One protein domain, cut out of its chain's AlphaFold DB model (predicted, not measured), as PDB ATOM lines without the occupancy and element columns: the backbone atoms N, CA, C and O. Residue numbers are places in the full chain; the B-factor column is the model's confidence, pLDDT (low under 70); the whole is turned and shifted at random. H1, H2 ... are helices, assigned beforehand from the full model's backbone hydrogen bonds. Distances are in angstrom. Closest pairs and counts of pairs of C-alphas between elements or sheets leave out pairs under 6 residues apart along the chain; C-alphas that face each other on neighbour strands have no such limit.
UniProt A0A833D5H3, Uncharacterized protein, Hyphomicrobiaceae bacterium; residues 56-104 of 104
ATOM      1  N   MET A  56     -22.070  19.031  40.673       83.19
ATOM      2  CA  MET A  56     -20.691  19.520  40.652       83.19
ATOM      3  C   MET A  56     -20.494  20.735  41.571       83.19
ATOM      4  O   MET A  56     -19.449  20.838  42.206       83.19
ATOM      5  N   LEU A  57     -21.479  21.635  41.659       84.94
ATOM      6  CA  LEU A  57     -21.379  22.842  42.481       84.94
ATOM      7  C   LEU A  57     -21.335  22.531  43.980       84.94
ATOM      8  O   LEU A  57     -20.448  23.053  44.653       84.94
ATOM      9  N   GLY A  58     -22.165  21.611  44.477       84.12
ATOM     10  CA  GLY A  58     -22.087  21.136  45.862       84.12
ATOM     11  C   GLY A  58     -20.732  20.554  46.211       84.12
ATOM     12  O   GLY A  58     -20.116  20.907  47.213       84.12
ATOM     13  N   HIS A  59     -20.189  19.721  45.321       79.75
ATOM     14  CA  HIS A  59     -18.855  19.149  45.505       79.75
ATOM     15  C   HIS A  59     -17.736  20.206  45.547       79.75
ATOM     16  O   HIS A  59     -16.702  19.983  46.177       79.75
ATOM     17  N   LEU A  60     -17.923  21.347  44.882       84.94
ATOM     18  CA  LEU A  60     -16.986  22.471  44.905       84.94
ATOM     19  C   LEU A  60     -17.215  23.424  46.097       84.94
ATOM     20  O   LEU A  60     -16.497  24.413  46.210       84.94
ATOM     21  N   GLY A  61     -18.172  23.128  46.986       87.56
ATOM     22  CA  GLY A  61     -18.506  23.956  48.150       87.56
ATOM     23  C   GLY A  61     -19.457  25.116  47.841       87.56
ATOM     24  O   GLY A  61     -19.534  26.068  48.612       87.56
ATOM     25  N   HIS A  62     -20.162  25.067  46.708       89.62
ATOM     26  CA  HIS A  62     -21.122  26.085  46.277       89.62
ATOM     27  C   HIS A  62     -22.567  25.599  46.450       89.62
ATOM     28  O   HIS A  62     -23.338  25.559  45.490       89.62
ATOM     29  N   GLU A  63     -22.923  25.233  47.681       88.62
ATOM     30  CA  GLU A  63     -24.232  24.664  48.044       88.62
ATOM     31  C   GLU A  63     -25.398  25.606  47.691       88.62
ATOM     32  O   GLU A  63     -26.401  25.169  47.132       88.62
ATOM     33  N   ASP A  64     -25.250  26.918  47.910       90.75
ATOM     34  CA  ASP A  64     -26.294  27.899  47.569       90.75
ATOM     35  C   ASP A  64     -26.603  27.933  46.063       90.75
ATOM     36  O   ASP A  64     -27.762  28.050  45.653       90.75
ATOM     37  N   ALA A  65     -25.561  27.821  45.231       89.88
ATOM     38  CA  ALA A  65     -25.688  27.836  43.778       89.88
ATOM     39  C   ALA A  65     -26.259  26.513  43.248       89.88
ATOM     40  O   ALA A  65     -27.078  26.518  42.332       89.88
ATOM     41  N   GLU A  66     -25.863  25.386  43.841       89.38
ATOM     42  CA  GLU A  66     -26.489  24.087  43.586       89.38
ATOM     43  C   GLU A  66     -27.987  24.131  43.891       89.38
ATOM     44  O   GLU A  66     -28.799  23.836  43.013       89.38
ATOM     45  N   ALA A  67     -28.355  24.599  45.083       88.19
ATOM     46  CA  ALA A  67     -29.743  24.668  45.509       88.19
ATOM     47  C   ALA A  67     -30.582  25.610  44.623       88.19
ATOM     48  O   ALA A  67     -31.772  25.373  44.422       88.19
ATOM     49  N   ALA A  68     -29.992  26.681  44.079       90.88
ATOM     50  CA  ALA A  68     -30.670  27.549  43.114       90.88
ATOM     51  C   ALA A  68     -31.008  26.811  41.809       90.88
ATOM     52  O   ALA A  68     -32.132  26.916  41.322       90.88
ATOM     53  N   ILE A  69     -30.071  26.016  41.285       89.56
ATOM     54  CA  ILE A  69     -30.291  25.219  40.073       89.56
ATOM     55  C   ILE A  69     -31.345  24.135  40.318       89.56
ATOM     56  O   ILE A  69     -32.234  23.970  39.486       89.56
ATOM     57  N   GLU A  70     -31.287  23.425  41.449       89.75
ATOM     58  CA  GLU A  70     -32.288  22.401  41.784       89.75
ATOM     59  C   GLU A  70     -33.693  22.995  41.853       89.75
ATOM     60  O   GLU A  70     -34.592  22.511  41.167       89.75
ATOM     61  N   ARG A  71     -33.868  24.111  42.573       92.12
ATOM     62  CA  ARG A  71     -35.158  24.815  42.640       92.12
ATOM     63  C   ARG A  71     -35.650  25.260  41.264       92.12
ATOM     64  O   ARG A  71     -36.841  25.152  40.985       92.12
ATOM     65  N   ALA A  72     -34.759  25.748  40.400       93.44
ATOM     66  CA  ALA A  72     -35.120  26.161  39.045       93.44
ATOM     67  C   ALA A  72     -35.597  24.975  38.189       93.44
ATOM     68  O   ALA A  72     -36.575  25.104  37.446       93.44
ATOM     69  N   ILE A  73     -34.937  23.817  38.316       91.44
ATOM     70  CA  ILE A  73     -35.339  22.568  37.656       91.44
ATOM     71  C   ILE A  73     -36.694  22.105  38.193       91.44
ATOM     72  O   ILE A  73     -37.601  21.859  37.401       91.44
ATOM     73  N   GLU A  74     -36.861  22.026  39.512       92.19
ATOM     74  CA  GLU A  74     -38.113  21.607  40.148       92.19
ATOM     75  C   GLU A  74     -39.289  22.497  39.735       92.19
ATOM     76  O   GLU A  74     -40.318  21.985  39.294       92.19
ATOM     77  N   ALA A  75     -39.117  23.821  39.797       93.88
ATOM     78  CA  ALA A  75     -40.133  24.779  39.375       93.88
ATOM     79  C   ALA A  75     -40.492  24.605  37.892       93.88
ATOM     80  O   ALA A  75     -41.668  24.516  37.543       93.88
ATOM     81  N   LEU A  76     -39.496  24.478  37.004       94.25
ATOM     82  CA  LEU A  76     -39.754  24.257  35.579       94.25
ATOM     83  C   LEU A  76     -40.527  22.957  35.329       94.25
ATOM     84  O   LEU A  76     -41.456  22.946  34.522       94.25
ATOM     85  N   LEU A  77     -40.140  21.869  35.998       91.31
ATOM     86  CA  LEU A  77     -40.791  20.574  35.835       91.31
ATOM     87  C   LEU A  77     -42.228  20.582  36.377       91.31
ATOM     88  O   LEU A  77     -43.079  19.913  35.789       91.31
ATOM     89  N   ALA A  78     -42.492  21.328  37.453       93.38
ATOM     90  CA  ALA A  78     -43.811  21.449  38.070       93.38
ATOM     91  C   ALA A  78     -44.769  22.365  37.289       93.38
ATOM     92  O   ALA A  78     -45.974  22.126  37.273       93.38
ATOM     93  N   GLU A  79     -44.247  23.410  36.647       93.81
ATOM     94  CA  GLU A  79     -45.052  24.468  36.020       93.81
ATOM     95  C   GLU A  79     -45.200  24.321  34.499       93.81
ATOM     96  O   GLU A  79     -45.978  25.050  33.883       93.81
ATOM     97  N   SER A  80     -44.427  23.433  33.865       92.56
ATOM     98  CA  SER A  80     -44.341  23.342  32.406       92.56
ATOM     99  C   SER A  80     -44.132  21.916  31.901       92.56
ATOM    100  O   SER A  80     -43.384  21.129  32.485       92.56
ATOM    101  N   ASP A  81     -44.700  21.627  30.727       93.06
ATOM    102  CA  ASP A  81     -44.477  20.397  29.954       93.06
ATOM    103  C   ASP A  81     -43.209  20.454  29.081       93.06
ATOM    104  O   ASP A  81     -42.960  19.570  28.258       93.06
ATOM    105  N   LEU A  82     -42.381  21.498  29.220       94.81
ATOM    106  CA  LEU A  82     -41.147  21.637  28.451       94.81
ATOM    107  C   LEU A  82     -40.182  20.496  28.804       94.81
ATOM    108  O   LEU A  82     -39.599  20.456  29.888       94.81
ATOM    109  N   ARG A  83     -40.032  19.547  27.878       94.56
ATOM    110  CA  ARG A  83     -39.150  18.379  27.988       94.56
ATOM    111  C   ARG A  83     -38.344  18.209  26.706       94.56
ATOM    112  O   ARG A  83     -38.846  18.467  25.607       94.56
ATOM    113  N   THR A  84     -37.099  17.767  26.843       93.19
ATOM    114  CA  THR A  84     -36.276  17.337  25.710       93.19
ATOM    115  C   THR A  84     -36.754  15.989  25.174       93.19
ATOM    116  O   THR A  84     -37.571  15.300  25.791       93.19
ATOM    117  N   ARG A  85     -36.266  15.618  23.988       92.19
ATOM    118  CA  ARG A  85     -36.720  14.427  23.253       92.19
ATOM    119  C   ARG A  85     -36.548  13.115  24.016       92.19
ATOM    120  O   ARG A  85     -37.401  12.241  23.924       92.19
ATOM    121  N   ASP A  86     -35.462  12.982  24.761       87.94
ATOM    122  CA  ASP A  86     -35.162  11.826  25.609       87.94
ATOM    123  C   ASP A  86     -36.153  11.666  26.774       87.94
ATOM    124  O   ASP A  86     -36.452  10.546  27.174       87.94
ATOM    125  N   MET A  87     -36.740  12.769  27.245       87.75
ATOM    126  CA  MET A  87     -37.808  12.785  28.250       87.75
ATOM    127  C   MET A  87     -39.220  12.799  27.629       87.75
ATOM    128  O   MET A  87     -40.194  13.103  28.313       87.75
ATOM    129  N   GLY A  88     -39.345  12.499  26.331       90.81
ATOM    130  CA  GLY A  88     -40.630  12.412  25.627       90.81
ATOM    131  C   GLY A  88     -41.220  13.745  25.153       90.81
ATOM    132  O   GLY A  88     -42.366  13.768  24.710       90.81
ATOM    133  N   GLY A  89     -40.470  14.848  25.222       93.81
ATOM    134  CA  GLY A  89     -40.907  16.147  24.703       93.81
ATOM    135  C   GLY A  89     -40.315  16.507  23.341       93.81
ATOM    136  O   GLY A  89     -39.712  15.687  22.652       93.81
ATOM    137  N   ASN A  90     -40.479  17.771  22.951       95.94
ATOM    138  CA  ASN A  90     -40.007  18.297  21.665       95.94
ATOM    139  C   ASN A  90     -39.009  19.455  21.800       95.94
ATOM    140  O   ASN A  90     -38.544  19.963  20.781       95.94
ATOM    141  N   ALA A  91     -38.672  19.867  23.026       95.38
ATOM    142  CA  ALA A  91     -37.754  20.975  23.252       95.38
ATOM    143  C   ALA A  91     -36.312  20.592  22.888       95.38
ATOM    144  O   ALA A  91     -35.866  19.452  23.055       95.38
ATOM    145  N   SER A  92     -35.561  21.574  22.412       95.50
ATOM    146  CA  SER A  92     -34.115  21.499  22.253       95.50
ATOM    147  C   SER A  92     -33.400  21.718  23.589       95.50
ATOM    148  O   SER A  92     -33.929  22.342  24.510       95.50
ATOM    149  N   CYS A  93     -32.141  21.273  23.680       92.56
ATOM    150  CA  CYS A  93     -31.304  21.557  24.851       92.56
ATOM    151  C   CYS A  93     -31.141  23.062  25.097       92.56
ATOM    152  O   CYS A  93     -31.033  23.488  26.242       92.56
ATOM    153  N   LYS A  94     -31.139  23.869  24.026       94.69
ATOM    154  CA  LYS A  94     -31.053  25.324  24.140       94.69
ATOM    155  C   LYS A  94     -32.303  25.897  24.808       94.69
ATOM    156  O   LYS A  94     -32.171  26.668  25.745       94.69
ATOM    157  N   GLU A  95     -33.491  25.500  24.355       95.25
ATOM    158  CA  GLU A  95     -34.756  25.982  24.928       95.25
ATOM    159  C   GLU A  95     -34.905  25.580  26.397       95.25
ATOM    160  O   GLU A  95     -35.309  26.403  27.216       95.25
ATOM    161  N   LEU A  96     -34.527  24.344  26.745       93.62
ATOM    162  CA  LEU A  96     -34.507  23.904  28.140       93.62
ATOM    163  C   LEU A  96     -33.520  24.737  28.974       93.62
ATOM    164  O   LEU A  96     -33.870  25.192  30.059       93.62
ATOM    165  N   GLY A  97     -32.313  24.980  28.452       92.88
ATOM    166  CA  GLY A  97     -31.305  25.807  29.115       92.88
ATOM    167  C   GLY A  97     -31.770  27.245  29.348       92.88
ATOM    168  O   GLY A  97     -31.676  27.741  30.467       92.88
ATOM    169  N   ASP A  98     -32.336  27.893  28.328       95.75
ATOM    170  CA  ASP A  98     -32.869  29.257  28.438       95.75
ATOM    171  C   ASP A  98     -34.003  29.331  29.483       95.75
ATOM    172  O   ASP A  98     -34.075  30.279  30.268       95.75
ATOM    173  N   ALA A  99     -34.869  28.312  29.538       94.50
ATOM    174  CA  ALA A  99     -35.967  28.241  30.501       94.50
ATOM    175  C   ALA A  99     -35.495  28.070  31.955       94.50
ATOM    176  O   ALA A  99     -36.144  28.595  32.864       94.50
ATOM    177  N   LEU A 100     -34.386  27.354  32.171       93.12
ATOM    178  CA  LEU A 100     -33.744  27.217  33.480       93.12
ATOM    179  C   LEU A 100     -33.042  28.510  33.901       93.12
ATOM    180  O   LEU A 100     -33.203  28.937  35.038       93.12
ATOM    181  N   VAL A 101     -32.333  29.178  32.983       92.31
ATOM    182  CA  VAL A 101     -31.688  30.476  33.257       92.31
ATOM    183  C   VAL A 101     -32.708  31.530  33.684       92.31
ATOM    184  O   VAL A 101     -32.428  32.320  34.574       92.31
ATOM    185  N   ALA A 102     -33.910  31.531  33.104       91.06
ATOM    186  CA  ALA A 102     -34.974  32.455  33.501       91.06
ATOM    187  C   ALA A 102     -35.551  32.196  34.914       91.06
ATOM    188  O   ALA A 102     -36.378  32.982  35.374       91.06
ATOM    189  N   ARG A 103     -35.165  31.091  35.571       86.75
ATOM    190  CA  ARG A 103     -35.673  30.635  36.879       86.75
ATOM    191  C   ARG A 103     -34.603  30.535  37.974       86.75
ATOM    192  O   ARG A 103     -34.980  30.360  39.131       86.75
ATOM    193  N   ALA A 104     -33.322  30.584  37.612       74.62
ATOM    194  CA  ALA A 104     -32.180  30.510  38.527       74.62
ATOM    195  C   ALA A 104     -31.776  31.904  39.022       74.62
ATOM    196  O   ALA A 104     -31.427  32.011  40.219       74.62
TER     197      ALA A 104
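AT A GLANCE: This is residues 56 to 104 of the 104 residues of an uncharacterized protein of Hyphomicrobiaceae bacterium (UniProt A0A833D5H3). One long helix, H2, runs along the elongated model, and the shorter H3 packs steeply on its residues 69 to 76. The chain leaves the end of H2 in a long loop, residues 80 to 92, that folds back to H3, while at the other end of H2 the very short H1 makes a corner with it and residues 59 to 64 stick out. The printed part has 49 residues with three named helices, in the order H1, H2, H3, and no named strand; its class is all helix. It is only just loose, close to compact, with a radius of gyration of the C-alphas of 11.8 A and spans of 35 by 18 by 15 A.

IN THESE COORDINATES: H2, residues 63 to 79, is 24.0 A long, from C-alpha 63 at (-24.232, 24.664, 48.044) to C-alpha 79 at (-45.052, 24.468, 36.020). H3, residues 93 to 101, measures 12.3 A and ends at C-alpha 101 at (-31.688, 30.476, 33.257). H1 is residues 56 to 59.

HOW THE PARTS SIT: H2 touches H3 with its residues 69 to 76 alone, at a steep tilt of 67 degrees, opposite ways. Their closest C-alphas are those of Ala 72 and Leu 100, 5.8 A apart. With residues 63 to 66 alone, H2 touches H1 only at the corner by their link; the closest C-alphas, of Leu 57 and Glu 66, are 5.4 A apart. H1 and H3 are apart. In H2 and H3 every O i to N i+4 pair is within hydrogen-bond range; H1 is too short for such a pair.

THE WHOLE: The C-alphas farthest apart, those of Gly 61 and Asn 90, are 34.6 A apart. The link from H1 to H2 is tight, and the link from H2 to H3, 13 residues, is long. Residues 59 to 64 stand free. The printed part has no cut and ends at residue 104, the chain's last residue. The mean pLDDT of the printed part is 90.8, and no printed residue is under 70.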